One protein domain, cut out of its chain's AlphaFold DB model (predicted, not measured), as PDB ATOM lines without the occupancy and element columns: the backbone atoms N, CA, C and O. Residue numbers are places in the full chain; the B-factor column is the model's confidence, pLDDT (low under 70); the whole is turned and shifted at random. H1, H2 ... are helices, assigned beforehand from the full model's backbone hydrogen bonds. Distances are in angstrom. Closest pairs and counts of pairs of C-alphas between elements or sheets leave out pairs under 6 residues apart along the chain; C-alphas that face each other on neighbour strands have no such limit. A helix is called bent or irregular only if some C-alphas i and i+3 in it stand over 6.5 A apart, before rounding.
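What this domain is: This is residues 4 to 110 of the 122 residues of an uncharacterized protein of Opitutales bacterium (UniProt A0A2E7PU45). Two long helices, the bent H1 and the hub H2, run side by side as a hairpin, and a third long helix, H4, crosses over H2 and reaches H1b with its later part. Short H3 sits at one end of the long axis, at the turn between H2 and H4. The printed part has 107 residues with four named helices, in the order H1, H2, H3, H4, and no named strand: all helix. It is loose, with a radius of gyration of the C-alphas of 16.5 A, and elongated, spanning 51 by 29 by 18 A.

How they stand to each other: H1, residues 4 to 31, was assigned as one helix by its hydrogen bonds but is bent, C-alphas 14 and 17 being 7.0 A apart; its arms H1a, residues 4 to 14, and H1b, residues 17 to 31, stand at a steep tilt of 43 degrees. H2, residues 36 to 62, touches H1b in a hairpin, opposite ways at a shallow tilt of 20 degrees, closest at the C-alphas of Pro 17 and Thr 48, 5.3 A. H2 touches H1a with residues 52 to 60 alone, closest at the C-alphas of Ile 13 and Ser 52, 5.9 A. H3, residues 67 to 75, touches H2, closest at the C-alphas of Ala 61 and Ala 70, 5.9 A. H4, residues 79 to 109, touches H2 at a steep tilt of 50 degrees, closest at the C-alphas of Trp 54 and Gln 81, 5.7 A. It touches H1b with residues 95 to 103 alone, closest at the C-alphas of Gly 22 and Met 99, 7.0 A. H3 and H4 are apart. Each O i to N i+4 pair is within hydrogen-bond range in H1a, H1b, H2 and H3, but 20 of 27 in H4.

Where its parts are: H1a begins at C-alpha 4 (27.427, -38.776, -175.206) and H4 ends at C-alpha 109 (26.396, -8.568, -154.354). H1b is 20.5 A long, H2 39.1 A and H4 43.4 A. H4 has a kink of 57 degrees near residue 86 and is only just irregular, C-alphas 82 and 85 being 6.8 A apart.

The domain as a whole: The C-alphas farthest apart, of Pro 33 and Glu 67, are 52.2 A apart. The printed part has no cut, and its three links are tight. Residues 33 to 35 and 77 to 78 have pLDDT under 70.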
ATOM      1  N   PRO A   4      27.183 -40.090-175.804       82.69
ATOM      2  CA  PRO A   4      27.427 -38.776-175.206       82.69
ATOM      3  C   PRO A   4      26.185 -37.878-175.238       82.69
ATOM      4  O   PRO A   4      25.925 -37.151-174.285       82.69
ATOM      5  N   PHE A   5      25.375 -37.959-176.296       84.94
ATOM      6  CA  PHE A   5      24.150 -37.170-176.412       84.94
ATOM      7  C   PHE A   5      23.050 -37.678-175.475       84.94
ATOM      8  O   PHE A   5      22.353 -36.865-174.872       84.94
ATOM      9  N   TYR A   6      22.939 -39.000-175.298       82.38
ATOM     10  CA  TYR A   6      22.011 -39.600-174.333       82.38
ATOM     11  C   TYR A   6      22.326 -39.146-172.902       82.38
ATOM     12  O   TYR A   6      21.436 -38.698-172.177       82.38
ATOM     13  N   SER A   7      23.607 -39.184-172.522       86.00
ATOM     14  CA  SER A   7      24.061 -38.745-171.201       86.00
ATOM     15  C   SER A   7      23.799 -37.253-170.974       86.00
ATOM     16  O   SER A   7      23.220 -36.876-169.955       86.00
ATOM     17  N   ILE A   8      24.128 -36.397-171.950       89.12
ATOM     18  CA  ILE A   8      23.870 -34.950-171.865       89.12
ATOM     19  C   ILE A   8      22.373 -34.664-171.697       89.12
ATOM     20  O   ILE A   8      22.004 -33.863-170.838       89.12
ATOM     21  N   ALA A   9      21.510 -35.325-172.471       87.25
ATOM     22  CA  ALA A   9      20.064 -35.149-172.364       87.25
ATOM     23  C   ALA A   9      19.540 -35.578-170.983       87.25
ATOM     24  O   ALA A   9      18.796 -34.831-170.346       87.25
ATOM     25  N   CYS A  10      20.003 -36.719-170.467       86.50
ATOM     26  CA  CYS A  10      19.669 -37.187-169.121       86.50
ATOM     27  C   CYS A  10      20.068 -36.172-168.038       86.50
ATOM     28  O   CYS A  10      19.275 -35.870-167.142       86.50
ATOM     29  N   TRP A  11      21.277 -35.614-168.128       90.06
ATOM     30  CA  TRP A  11      21.748 -34.576-167.211       90.06
ATOM     31  C   TRP A  11      20.933 -33.290-167.320       90.06
ATOM     32  O   TRP A  11      20.552 -32.721-166.295       90.06
ATOM     33  N   ALA A  12      20.617 -32.851-168.538       90.56
ATOM     34  CA  ALA A  12      19.820 -31.653-168.775       90.56
ATOM     35  C   ALA A  12      18.412 -31.781-168.171       90.56
ATOM     36  O   ALA A  12      17.959 -30.868-167.477       90.56
ATOM     37  N   ILE A  13      17.749 -32.930-168.357       89.69
ATOM     38  CA  ILE A  13      16.418 -33.185-167.786       89.69
ATOM     39  C   ILE A  13      16.481 -33.129-166.257       89.69
ATOM     40  O   ILE A  13      15.663 -32.437-165.644       89.69
ATOM     41  N   ARG A  14      17.481 -33.777-165.643       87.31
ATOM     42  CA  ARG A  14      17.662 -33.832-164.181       87.31
ATOM     43  C   ARG A  14      18.022 -32.481-163.552       87.31
ATOM     44  O   ARG A  14      17.599 -32.203-162.436       87.31
ATOM     45  N   LEU A  15      18.789 -31.639-164.247       89.25
ATOM     46  CA  LEU A  15      19.199 -30.317-163.750       89.25
ATOM     47  C   LEU A  15      18.150 -29.226-164.000       89.25
ATOM     48  O   LEU A  15      18.190 -28.175-163.357       89.25
ATOM     49  N   SER A  16      17.198 -29.456-164.905       89.62
ATOM     50  CA  SER A  16      16.192 -28.451-165.257       89.62
ATOM     51  C   SER A  16      15.355 -27.938-164.068       89.62
ATOM     52  O   SER A  16      15.233 -26.715-163.953       89.62
ATOM     53  N   PRO A  17      14.858 -28.760-163.116       88.19
ATOM     54  CA  PRO A  17      14.022 -28.258-162.018       88.19
ATOM     55  C   PRO A  17      14.817 -27.382-161.049       88.19
ATOM     56  O   PRO A  17      14.331 -26.362-160.571       88.19
ATOM     57  N   VAL A  18      16.077 -27.754-160.813       87.31
ATOM     58  CA  VAL A  18      17.050 -27.040-159.974       87.31
ATOM     59  C   VAL A  18      17.282 -25.625-160.510       87.31
ATOM     60  O   VAL A  18      17.200 -24.646-159.758       87.31
ATOM     61  N   LEU A  19      17.511 -25.502-161.820       88.88
ATOM     62  CA  LEU A  19      17.717 -24.215-162.484       88.88
ATOM     63  C   LEU A  19      16.437 -23.372-162.513       88.88
ATOM     64  O   LEU A  19      16.484 -22.184-162.188       88.88
ATOM     65  N   ILE A  20      15.293 -23.979-162.848       90.06
ATOM     66  CA  ILE A  20      13.999 -23.282-162.892       90.06
ATOM     67  C   ILE A  20      13.638 -22.751-161.504       90.06
ATOM     68  O   ILE A  20      13.298 -21.575-161.363       90.06
ATOM     69  N   MET A  21      13.759 -23.577-160.467       88.44
ATOM     70  CA  MET A  21      13.412 -23.178-159.108       88.44
ATOM     71  C   MET A  21      14.333 -22.067-158.588       88.44
ATOM     72  O   MET A  21      13.843 -21.123-157.972       88.44
ATOM     73  N   GLY A  22      15.637 -22.116-158.892       86.50
ATOM     74  CA  GLY A  22      16.576 -21.041-158.552       86.50
ATOM     75  C   GLY A  22      16.258 -19.722-159.265       86.50
ATOM     76  O   GLY A  22      16.222 -18.663-158.632       86.50
ATOM     77  N   ALA A  23      15.957 -19.775-160.566       88.56
ATOM     78  CA  ALA A  23      15.589 -18.597-161.351       88.56
ATOM     79  C   ALA A  23      14.277 -17.962-160.861       88.56
ATOM     80  O   ALA A  23      14.211 -16.749-160.654       88.56
ATOM     81  N   VAL A  24      13.248 -18.780-160.619       89.00
ATOM     82  CA  VAL A  24      11.955 -18.331-160.082       89.00
ATOM     83  C   VAL A  24      12.128 -17.754-158.683       89.00
ATOM     84  O   VAL A  24      11.573 -16.698-158.385       89.00
ATOM     85  N   TRP A  25      12.933 -18.392-157.834       87.88
ATOM     86  CA  TRP A  25      13.214 -17.894-156.495       87.88
ATOM     87  C   TRP A  25      13.856 -16.501-156.520       87.88
ATOM     88  O   TRP A  25      13.364 -15.596-155.841       87.88
ATOM     89  N   LEU A  26      14.895 -16.294-157.334       85.56
ATOM     90  CA  LEU A  26      15.533 -14.983-157.487       85.56
ATOM     91  C   LEU A  26      14.553 -13.946-158.050       85.56
ATOM     92  O   LEU A  26      14.433 -12.847-157.502       85.56
ATOM     93  N   LEU A  27      13.795 -14.301-159.091       86.12
ATOM     94  CA  LEU A  27      12.786 -13.424-159.683       86.12
ATOM     95  C   LEU A  27      11.746 -12.987-158.641       86.12
ATOM     96  O   LEU A  27      11.456 -11.796-158.499       86.12
ATOM     97  N   CYS A  28      11.215 -13.938-157.873       85.12
ATOM     98  CA  CYS A  28      10.257 -13.660-156.816       85.12
ATOM     99  C   CYS A  28      10.883 -12.881-155.655       85.12
ATOM    100  O   CYS A  28      10.199 -12.055-155.052       85.12
ATOM    101  N   HIS A  29      12.163 -13.099-155.346       81.88
ATOM    102  CA  HIS A  29      12.874 -12.345-154.317       81.88
ATOM    103  C   HIS A  29      12.948 -10.852-154.660       81.88
ATOM    104  O   HIS A  29      12.644 -10.016-153.806       81.88
ATOM    105  N   TYR A  30      13.289 -10.512-155.907       78.38
ATOM    106  CA  TYR A  30      13.358  -9.118-156.350       78.38
ATOM    107  C   TYR A  30      11.971  -8.493-156.555       78.38
ATOM    108  O   TYR A  30      11.777  -7.320-156.223       78.38
ATOM    109  N   ARG A  31      10.996  -9.263-157.056       81.06
ATOM    110  CA  ARG A  31       9.653  -8.758-157.379       81.06
ATOM    111  C   ARG A  31       8.728  -8.639-156.166       81.06
ATOM    112  O   ARG A  31       7.968  -7.677-156.101       81.06
ATOM    113  N   PHE A  32       8.784  -9.571-155.212       75.88
ATOM    114  CA  PHE A  32       7.806  -9.668-154.126       75.88
ATOM    115  C   PHE A  32       8.452  -9.568-152.725       75.88
ATOM    116  O   PHE A  32       9.323 -10.370-152.364       75.88
ATOM    117  N   PRO A  33       7.996  -8.627-151.874       65.88
ATOM    118  CA  PRO A  33       8.509  -8.477-150.512       65.88
ATOM    119  C   PRO A  33       7.999  -9.537-149.517       65.88
ATOM    120  O   PRO A  33       8.528  -9.605-148.416       65.88
ATOM    121  N   HIS A  34       6.999 -10.361-149.864       65.50
ATOM    122  CA  HIS A  34       6.201 -11.110-148.878       65.50
ATOM    123  C   HIS A  34       6.328 -12.644-148.955       65.50
ATOM    124  O   HIS A  34       6.781 -13.185-149.962       65.50
ATOM    125  N   PHE A  35       5.872 -13.343-147.902       66.50
ATOM    126  CA  PHE A  35       5.920 -14.811-147.728       66.50
ATOM    127  C   PHE A  35       5.234 -15.628-148.838       66.50
ATOM    128  O   PHE A  35       5.586 -16.787-149.041       66.50
ATOM    129  N   GLN A  36       4.311 -15.035-149.604       71.19
ATOM    130  CA  GLN A  36       3.617 -15.710-150.711       71.19
ATOM    131  C   GLN A  36       4.574 -16.282-151.772       71.19
ATOM    132  O   GLN A  36       4.261 -17.291-152.400       71.19
ATOM    133  N   LYS A  37       5.776 -15.704-151.924       77.31
ATOM    134  CA  LYS A  37       6.797 -16.223-152.846       77.31
ATOM    135  C   LYS A  37       7.277 -17.633-152.516       77.31
ATOM    136  O   LYS A  37       7.666 -18.356-153.426       77.31
ATOM    137  N   VAL A  38       7.242 -18.024-151.242       83.56
ATOM    138  CA  VAL A  38       7.681 -19.355-150.805       83.56
ATOM    139  C   VAL A  38       6.770 -20.417-151.415       83.56
ATOM    140  O   VAL A  38       7.252 -21.321-152.082       83.56
ATOM    141  N   TRP A  39       5.452 -20.250-151.288       85.81
ATOM    142  CA  TRP A  39       4.472 -21.190-151.838       85.81
ATOM    143  C   TRP A  39       4.530 -21.292-153.361       85.81
ATOM    144  O   TRP A  39       4.434 -22.391-153.900       85.81
ATOM    145  N   ILE A  40       4.752 -20.171-154.054       86.56
ATOM    146  CA  ILE A  40       4.916 -20.151-155.515       86.56
ATOM    147  C   ILE A  40       6.147 -20.968-155.927       86.56
ATOM    148  O   ILE A  40       6.066 -21.808-156.820       86.56
ATOM    149  N   VAL A  41       7.278 -20.751-155.256       87.31
ATOM    150  CA  VAL A  41       8.541 -21.433-155.566       87.31
ATOM    151  C   VAL A  41       8.456 -22.921-155.238       87.31
ATOM    152  O   VAL A  41       8.896 -23.735-156.045       87.31
ATOM    153  N   LEU A  42       7.840 -23.287-154.111       89.81
ATOM    154  CA  LEU A  42       7.607 -24.686-153.749       89.81
ATOM    155  C   LEU A  42       6.666 -25.378-154.742       89.81
ATOM    156  O   LEU A  42       6.962 -26.483-155.186       89.81
ATOM    157  N   GLY A  43       5.571 -24.723-155.141       90.44
ATOM    158  CA  GLY A  43       4.633 -25.260-156.127       90.44
ATOM    159  C   GLY A  43       5.282 -25.479-157.494       90.44
ATOM    160  O   GLY A  43       5.135 -26.547-158.086       90.44
ATOM    161  N   ILE A  44       6.061 -24.504-157.975       90.56
ATOM    162  CA  ILE A  44       6.794 -24.628-159.243       90.56
ATOM    163  C   ILE A  44       7.891 -25.693-159.144       90.56
ATOM    164  O   ILE A  44       8.022 -26.509-160.055       90.56
ATOM    165  N   GLY A  45       8.654 -25.726-158.050       90.94
ATOM    166  CA  GLY A  45       9.688 -26.739-157.824       90.94
ATOM    167  C   GLY A  45       9.109 -28.151-157.797       90.94
ATOM    168  O   GLY A  45       9.651 -29.055-158.425       90.94
ATOM    169  N   TYR A  46       7.955 -28.325-157.151       92.38
ATOM    170  CA  TYR A  46       7.227 -29.588-157.140       92.38
ATOM    171  C   TYR A  46       6.779 -30.010-158.544       92.38
ATOM    172  O   TYR A  46       7.126 -31.102-158.988       92.38
ATOM    173  N   LEU A  47       6.061 -29.143-159.268       93.81
ATOM    174  CA  LEU A  47       5.549 -29.468-160.604       93.81
ATOM    175  C   LEU A  47       6.683 -29.779-161.585       93.81
ATOM    176  O   LEU A  47       6.645 -30.792-162.277       93.81
ATOM    177  N   THR A  48       7.709 -28.929-161.622       92.56
ATOM    178  CA  THR A  48       8.856 -29.113-162.522       92.56
ATOM    179  C   THR A  48       9.678 -30.341-162.151       92.56
ATOM    180  O   THR A  48      10.134 -31.052-163.043       92.56
ATOM    181  N   GLY A  49       9.817 -30.642-160.860       91.06
ATOM    182  CA  GLY A  49      10.482 -31.844-160.377       91.06
ATOM    183  C   GLY A  49       9.747 -33.125-160.768       91.06
ATOM    184  O   GLY A  49      10.363 -34.026-161.333       91.06
ATOM    185  N   VAL A  50       8.434 -33.206-160.524       91.31
ATOM    186  CA  VAL A  50       7.625 -34.380-160.904       91.31
ATOM    187  C   VAL A  50       7.657 -34.589-162.420       91.31
ATOM    188  O   VAL A  50       7.951 -35.694-162.875       91.31
ATOM    189  N   LEU A  51       7.445 -33.523-163.200       91.62
ATOM    190  CA  LEU A  51       7.506 -33.584-164.662       91.62
ATOM    191  C   LEU A  51       8.887 -34.011-165.163       91.62
ATOM    192  O   LEU A  51       8.975 -34.818-166.080       91.62
ATOM    193  N   SER A  52       9.966 -33.513-164.556       90.75
ATOM    194  CA  SER A  52      11.331 -33.911-164.909       90.75
ATOM    195  C   SER A  52      11.567 -35.400-164.679       90.75
ATOM    196  O   SER A  52      12.155 -36.047-165.539       90.75
ATOM    197  N   VAL A  53      11.066 -35.973-163.578       89.12
ATOM    198  CA  VAL A  53      11.179 -37.420-163.345       89.12
ATOM    199  C   VAL A  53      10.395 -38.197-164.401       89.12
ATOM    200  O   VAL A  53      10.937 -39.141-164.970       89.12
ATOM    201  N   TRP A  54       9.165 -37.795-164.718       89.31
ATOM    202  CA  TRP A  54       8.378 -38.466-165.760       89.31
ATOM    203  C   TRP A  54       9.055 -38.402-167.131       89.31
ATOM    204  O   TRP A  54       9.255 -39.443-167.750       89.31
ATOM    205  N   ILE A  55       9.490 -37.211-167.552       89.12
ATOM    206  CA  ILE A  55      10.204 -36.999-168.818       89.12
ATOM    207  C   ILE A  55      11.523 -37.774-168.832       89.12
ATOM    208  O   ILE A  55      11.885 -38.340-169.857       89.12
ATOM    209  N   TYR A  56      12.246 -37.821-167.710       89.19
ATOM    210  CA  TYR A  56      13.496 -38.567-167.612       89.19
ATOM    211  C   TYR A  56      13.270 -40.054-167.861       89.19
ATOM    212  O   TYR A  56      13.983 -40.631-168.670       89.19
ATOM    213  N   TRP A  57      12.293 -40.664-167.187       86.19
ATOM    214  CA  TRP A  57      12.027 -42.096-167.333       86.19
ATOM    215  C   TRP A  57      11.492 -42.448-168.720       86.19
ATOM    216  O   TRP A  57      11.967 -43.409-169.316       86.19
ATOM    217  N   ASP A  58      10.592 -41.627-169.265       85.94
ATOM    218  CA  ASP A  58      10.067 -41.793-170.625       85.94
ATOM    219  C   ASP A  58      11.175 -41.680-171.690       85.94
ATOM    220  O   ASP A  58      11.327 -42.537-172.566       85.94
ATOM    221  N   PHE A  59      12.040 -40.668-171.559       86.38
ATOM    222  CA  PHE A  59      13.186 -40.474-172.444       86.38
ATOM    223  C   PHE A  59      14.226 -41.591-172.293       86.38
ATOM    224  O   PHE A  59      14.768 -42.082-173.287       86.38
ATOM    225  N   ALA A  60      14.529 -41.987-171.058       84.00
ATOM    226  CA  ALA A  60      15.558 -42.971-170.771       84.00
ATOM    227  C   ALA A  60      15.171 -44.356-171.307       84.00
ATOM    228  O   ALA A  60      16.040 -45.019-171.873       84.00
ATOM    229  N   ALA A  61      13.892 -44.739-171.203       81.44
ATOM    230  CA  ALA A  61      13.358 -45.971-171.781       81.44
ATOM    231  C   ALA A  61      13.350 -45.931-173.318       81.44
ATOM    232  O   ALA A  61      13.769 -46.883-173.969       81.44
ATOM    233  N   SER A  62      12.941 -44.805-173.911       83.00
ATOM    234  CA  SER A  62      12.768 -44.687-175.367       83.00
ATOM    235  C   SER A  62      14.078 -44.577-176.156       83.00
ATOM    236  O   SER A  62      14.120 -44.914-177.341       83.00
ATOM    237  N   TYR A  63      15.145 -44.061-175.540       83.06
ATOM    238  CA  TYR A  63      16.389 -43.711-176.241       83.06
ATOM    239  C   TYR A  63      17.643 -44.398-175.691       83.06
ATOM    240  O   TYR A  63      18.754 -43.957-176.021       83.06
ATOM    241  N   ALA A  64      17.479 -45.452-174.886       80.56
ATOM    242  CA  ALA A  64      18.578 -46.234-174.326       80.56
ATOM    243  C   ALA A  64      19.598 -46.639-175.419       80.56
ATOM    244  O   ALA A  64      19.207 -47.070-176.507       80.56
ATOM    245  N   PRO A  65      20.911 -46.450-175.186       77.25
ATOM    246  CA  PRO A  65      21.933 -46.728-176.194       77.25
ATOM    247  C   PRO A  65      22.297 -48.218-176.302       77.25
ATOM    248  O   PRO A  65      22.833 -48.617-177.335       77.25
ATOM    249  N   THR A  66      22.002 -49.025-175.277       82.31
ATOM    250  CA  THR A  66      22.246 -50.476-175.235       82.31
ATOM    251  C   THR A  66      21.040 -51.221-174.656       82.31
ATOM    252  O   THR A  66      20.284 -50.660-173.860       82.31
ATOM    253  N   GLU A  67      20.889 -52.494-175.037       78.19
ATOM    254  CA  GLU A  67      19.839 -53.403-174.539       78.19
ATOM    255  C   GLU A  67      19.920 -53.574-173.012       78.19
ATOM    256  O   GLU A  67      18.907 -53.517-172.333       78.19
ATOM    257  N   GLU A  68      21.128 -53.663-172.447       79.50
ATOM    258  CA  GLU A  68      21.339 -53.815-170.997       79.50
ATOM    259  C   GLU A  68      20.822 -52.604-170.196       79.50
ATOM    260  O   GLU A  68      20.219 -52.759-169.136       79.50
ATOM    261  N   ILE A  69      20.996 -51.386-170.727       77.00
ATOM    262  CA  ILE A  69      20.468 -50.158-170.113       77.00
ATOM    263  C   ILE A  69      18.945 -50.086-170.278       77.00
ATOM    264  O   ILE A  69      18.251 -49.637-169.364       77.00
ATOM    265  N   ALA A  70      18.418 -50.524-171.425       77.62
ATOM    266  CA  ALA A  70      16.978 -50.584-171.658       77.62
ATOM    267  C   ALA A  70      16.305 -51.560-170.681       77.62
ATOM    268  O   ALA A  70      15.332 -51.185-170.027       77.62
ATOM    269  N   ASP A  71      16.870 -52.755-170.512       80.19
ATOM    270  CA  ASP A  71      16.383 -53.782-169.591       80.19
ATOM    271  C   ASP A  71      16.469 -53.330-168.130       80.19
ATOM    272  O   ASP A  71      15.535 -53.559-167.360       80.19
ATOM    273  N   GLU A  72      17.531 -52.625-167.724       80.56
ATOM    274  CA  GLU A  72      17.612 -52.068-166.368       80.56
ATOM    275  C   GLU A  72      16.508 -51.026-166.120       80.56
ATOM    276  O   GLU A  72      15.888 -51.007-165.050       80.56
ATOM    277  N   ILE A  73      16.238 -50.161-167.098       79.00
ATOM    278  CA  ILE A  73      15.210 -49.120-166.990       79.00
ATOM    279  C   ILE A  73      13.811 -49.746-166.969       79.00
ATOM    280  O   ILE A  73      13.014 -49.409-166.091       79.00
ATOM    281  N   LEU A  74      13.543 -50.698-167.865       76.62
ATOM    282  CA  LEU A  74      12.289 -51.451-167.929       76.62
ATOM    283  C   LEU A  74      12.088 -52.337-166.693       76.62
ATOM    284  O   LEU A  74      10.968 -52.503-166.229       76.62
ATOM    285  N   SER A  75      13.151 -52.853-166.071       79.56
ATOM    286  CA  SER A  75      13.027 -53.621-164.819       79.56
ATOM    287  C   SER A  75      12.498 -52.781-163.649       79.56
ATOM    288  O   SER A  75      11.962 -53.317-162.677       79.56
ATOM    289  N   LYS A  76      12.633 -51.454-163.745       77.25
ATOM    290  CA  LYS A  76      12.166 -50.477-162.757       77.25
ATOM    291  C   LYS A  76      10.829 -49.847-163.160       77.25
ATOM    292  O   LYS A  76      10.447 -48.851-162.543       77.25
ATOM    293  N   ASP A  77      10.138 -50.394-164.167       64.06
ATOM    294  CA  ASP A  77       9.000 -49.737-164.813       64.06
ATOM    295  C   ASP A  77       7.938 -49.247-163.821       64.06
ATOM    296  O   ASP A  77       7.539 -49.936-162.878       64.06
ATOM    297  N   GLY A  78       7.479 -48.014-164.033       63.06
ATOM    298  CA  GLY A  78       6.383 -47.382-163.293       63.06
ATOM    299  C   GLY A  78       6.681 -46.954-161.848       63.06
ATOM    300  O   GLY A  78       6.186 -45.908-161.424       63.06
ATOM    301  N   ALA A  79       7.512 -47.672-161.085       75.50
ATOM    302  CA  ALA A  79       7.756 -47.344-159.675       75.50
ATOM    303  C   ALA A  79       8.297 -45.909-159.479       75.50
ATOM    304  O   ALA A  79       7.698 -45.144-158.719       75.50
ATOM    305  N   PRO A  80       9.341 -45.458-160.196       76.38
ATOM    306  CA  PRO A  80       9.846 -44.095-160.069       76.38
ATOM    307  C   PRO A  80       8.810 -43.029-160.439       76.38
ATOM    308  O   PRO A  80       8.764 -41.980-159.799       76.38
ATOM    309  N   GLN A  81       7.962 -43.290-161.437       78.00
ATOM    310  CA  GLN A  81       6.924 -42.350-161.870       78.00
ATOM    311  C   GLN A  81       5.798 -42.220-160.833       78.00
ATOM    312  O   GLN A  81       5.284 -41.116-160.632       78.00
ATOM    313  N   VAL A  82       5.463 -43.314-160.139       83.06
ATOM    314  CA  VAL A  82       4.447 -43.356-159.073       83.06
ATOM    315  C   VAL A  82       4.977 -42.775-157.763       83.06
ATOM    316  O   VAL A  82       4.253 -42.052-157.083       83.06
ATOM    317  N   PHE A  83       6.236 -43.042-157.404       85.44
ATOM    318  CA  PHE A  83       6.835 -42.518-156.172       85.44
ATOM    319  C   PHE A  83       7.248 -41.045-156.279       85.44
ATOM    320  O   PHE A  83       7.313 -40.362-155.253       85.44
ATOM    321  N   ALA A  84       7.496 -40.531-157.488       85.12
ATOM    322  CA  ALA A  84       7.967 -39.161-157.691       85.12
ATOM    323  C   ALA A  84       7.100 -38.099-156.986       85.12
ATOM    324  O   ALA A  84       7.671 -37.339-156.207       85.12
ATOM    325  N   PRO A  85       5.760 -38.063-157.126       88.44
ATOM    326  CA  PRO A  85       4.908 -37.123-156.388       88.44
ATOM    327  C   PRO A  85       5.066 -37.160-154.859       88.44
ATOM    328  O   PRO A  85       4.914 -36.134-154.203       88.44
ATOM    329  N   PHE A  86       5.386 -38.317-154.276       88.00
ATOM    330  CA  PHE A  86       5.476 -38.477-152.819       88.00
ATOM    331  C   PHE A  86       6.838 -38.071-152.265       88.00
ATOM    332  O   PHE A  86       6.923 -37.507-151.175       88.00
ATOM    333  N   VAL A  87       7.910 -38.341-153.012       87.00
ATOM    334  CA  VAL A  87       9.281 -38.036-152.581       87.00
ATOM    335  C   VAL A  87       9.697 -36.620-153.001       87.00
ATOM    336  O   VAL A  87      10.507 -35.984-152.325       87.00
ATOM    337  N   MET A  88       9.108 -36.075-154.074       91.12
ATOM    338  CA  MET A  88       9.442 -34.744-154.596       91.12
ATOM    339  C   MET A  88       9.331 -33.614-153.561       91.12
ATOM    340  O   MET A  88      10.238 -32.784-153.524       91.12
ATOM    341  N   PRO A  89       8.314 -33.559-152.677       90.31
ATOM    342  CA  PRO A  89       8.232 -32.522-151.651       90.31
ATOM    343  C   PRO A  89       9.466 -32.466-150.739       90.31
ATOM    344  O   PRO A  89       9.903 -31.378-150.367       90.31
ATOM    345  N   ILE A  90      10.069 -33.618-150.427       90.56
ATOM    346  CA  ILE A  90      11.288 -33.696-149.610       90.56
ATOM    347  C   ILE A  90      12.468 -33.098-150.381       90.56
ATOM    348  O   ILE A  90      13.174 -32.237-149.855       90.56
ATOM    349  N   PHE A  91      12.650 -33.495-151.646       87.25
ATOM    350  CA  PHE A  91      13.702 -32.949-152.510       87.25
ATOM    351  C   PHE A  91      13.575 -31.435-152.689       87.25
ATOM    352  O   PHE A  91      14.557 -30.708-152.537       87.25
ATOM    353  N   VAL A  92      12.362 -30.953-152.958       89.25
ATOM    354  CA  VAL A  92      12.069 -29.525-153.114       89.25
ATOM    355  C   VAL A  92      12.349 -28.773-151.815       89.25
ATOM    356  O   VAL A  92      12.972 -27.715-151.859       89.25
ATOM    357  N   GLY A  93      11.962 -29.321-150.660       89.25
ATOM    358  CA  GLY A  93      12.235 -28.720-149.353       89.25
ATOM    359  C   GLY A  93      13.730 -28.590-149.052       89.25
ATOM    360  O   GLY A  93      14.189 -27.519-148.652       89.25
ATOM    361  N   ILE A  94      14.504 -29.647-149.310       89.81
ATOM    362  CA  ILE A  94      15.967 -29.636-149.156       89.81
ATOM    363  C   ILE A  94      16.592 -28.599-150.092       89.81
ATOM    364  O   ILE A  94      17.391 -27.766-149.663       89.81
ATOM    365  N   TYR A  95      16.210 -28.610-151.370       86.75
ATOM    366  CA  TYR A  95      16.759 -27.683-152.354       86.75
ATOM    367  C   TYR A  95      16.399 -26.226-152.026       86.75
ATOM    368  O   TYR A  95      17.231 -25.326-152.140       86.75
ATOM    369  N   PHE A  96      15.190 -25.990-151.519       87.44
ATOM    370  CA  PHE A  96      14.753 -24.681-151.050       87.44
ATOM    371  C   PHE A  96      15.574 -24.199-149.845       87.44
ATOM    372  O   PHE A  96      15.969 -23.033-149.803       87.44
ATOM    373  N   ALA A  97      15.904 -25.086-148.902       87.81
ATOM    374  CA  ALA A  97      16.787 -24.750-147.786       87.81
ATOM    375  C   ALA A  97      18.181 -24.315-148.276       87.81
ATOM    376  O   ALA A  97      18.728 -23.329-147.775       87.81
ATOM    377  N   PHE A  98      18.719 -24.968-149.312       86.56
ATOM    378  CA  PHE A  98      19.975 -24.559-149.952       86.56
ATOM    379  C   PHE A  98      19.882 -23.235-150.722       86.56
ATOM    380  O   PHE A  98      20.895 -22.548-150.868       86.56
ATOM    381  N   MET A  99      18.698 -22.820-151.182       83.19
ATOM    382  CA  MET A  99      18.541 -21.502-151.808       83.19
ATOM    383  C   MET A  99      18.772 -20.365-150.813       83.19
ATOM    384  O   MET A  99      19.231 -19.298-151.213       83.19
ATOM    385  N   TRP A 100      18.511 -20.558-149.519       81.12
ATOM    386  CA  TRP A 100      18.665 -19.505-148.512       81.12
ATOM    387  C   TRP A 100      20.083 -18.899-148.442       81.12
ATOM    388  O   TRP A 100      20.203 -17.680-148.607       81.12
ATOM    389  N   PRO A 101      21.170 -19.685-148.274       85.38
ATOM    390  CA  PRO A 101      22.532 -19.146-148.287       85.38
ATOM    391  C   PRO A 101      22.908 -18.519-149.635       85.38
ATOM    392  O   PRO A 101      23.581 -17.490-149.661       85.38
ATOM    393  N   ILE A 102      22.426 -19.075-150.753       83.31
ATOM    394  CA  ILE A 102      22.654 -18.506-152.092       83.31
ATOM    395  C   ILE A 102      21.996 -17.132-152.200       83.31
ATOM    396  O   ILE A 102      22.619 -16.179-152.651       83.31
ATOM    397  N   THR A 103      20.759 -17.002-151.729       79.38
ATOM    398  CA  THR A 103      20.030 -15.726-151.710       79.38
ATOM    399  C   THR A 103      20.773 -14.693-150.897       79.38
ATOM    400  O   THR A 103      20.908 -13.561-151.337       79.38
ATOM    401  N   TRP A 104      21.259 -15.081-149.718       83.06
ATOM    402  CA  TRP A 104      22.033 -14.202-148.854       83.06
ATOM    403  C   TRP A 104      23.320 -13.720-149.535       83.06
ATOM    404  O   TRP A 104      23.663 -12.542-149.457       83.06
ATOM    405  N   LEU A 105      24.013 -14.604-150.255       85.56
ATOM    406  CA  LEU A 105      25.214 -14.242-151.006       85.56
ATOM    407  C   LEU A 105      24.885 -13.340-152.206       85.56
ATOM    408  O   LEU A 105      25.569 -12.348-152.448       85.56
ATOM    409  N   VAL A 106      23.801 -13.630-152.926       81.75
ATOM    410  CA  VAL A 106      23.343 -12.817-154.059       81.75
ATOM    411  C   VAL A 106      22.885 -11.436-153.599       81.75
ATOM    412  O   VAL A 106      23.221 -10.454-154.250       81.75
ATOM    413  N   THR A 107      22.184 -11.310-152.472       78.19
ATOM    414  CA  THR A 107      21.752 -10.002-151.948       78.19
ATOM    415  C   THR A 107      22.907  -9.167-151.407       78.19
ATOM    416  O   THR A 107      22.803  -7.942-151.400       78.19
ATOM    417  N   ARG A 108      24.027  -9.787-151.010       81.75
ATOM    418  CA  ARG A 108      25.275  -9.069-150.700       81.75
ATOM    419  C   ARG A 108      25.888  -8.408-151.934       81.75
ATOM    420  O   ARG A 108      26.422  -7.311-151.814       81.75
ATOM    421  N   ILE A 109      25.817  -9.063-153.092       84.38
ATOM    422  CA  ILE A 109      26.396  -8.568-154.354       84.38
ATOM    423  C   ILE A 109      25.419  -7.619-155.067       84.38
ATOM    424  O   ILE A 109      25.805  -6.558-155.549       84.38
ATOM    425  N   CYS A 110      24.141  -7.990-155.096       79.25
ATOM    426  CA  CYS A 110      23.052  -7.294-155.769       79.25
ATOM    427  C   CYS A 110      21.950  -6.959-154.750       79.25
ATOM    428  O   CYS A 110      20.911  -7.639-154.722       79.25
TER     429      CYS A 110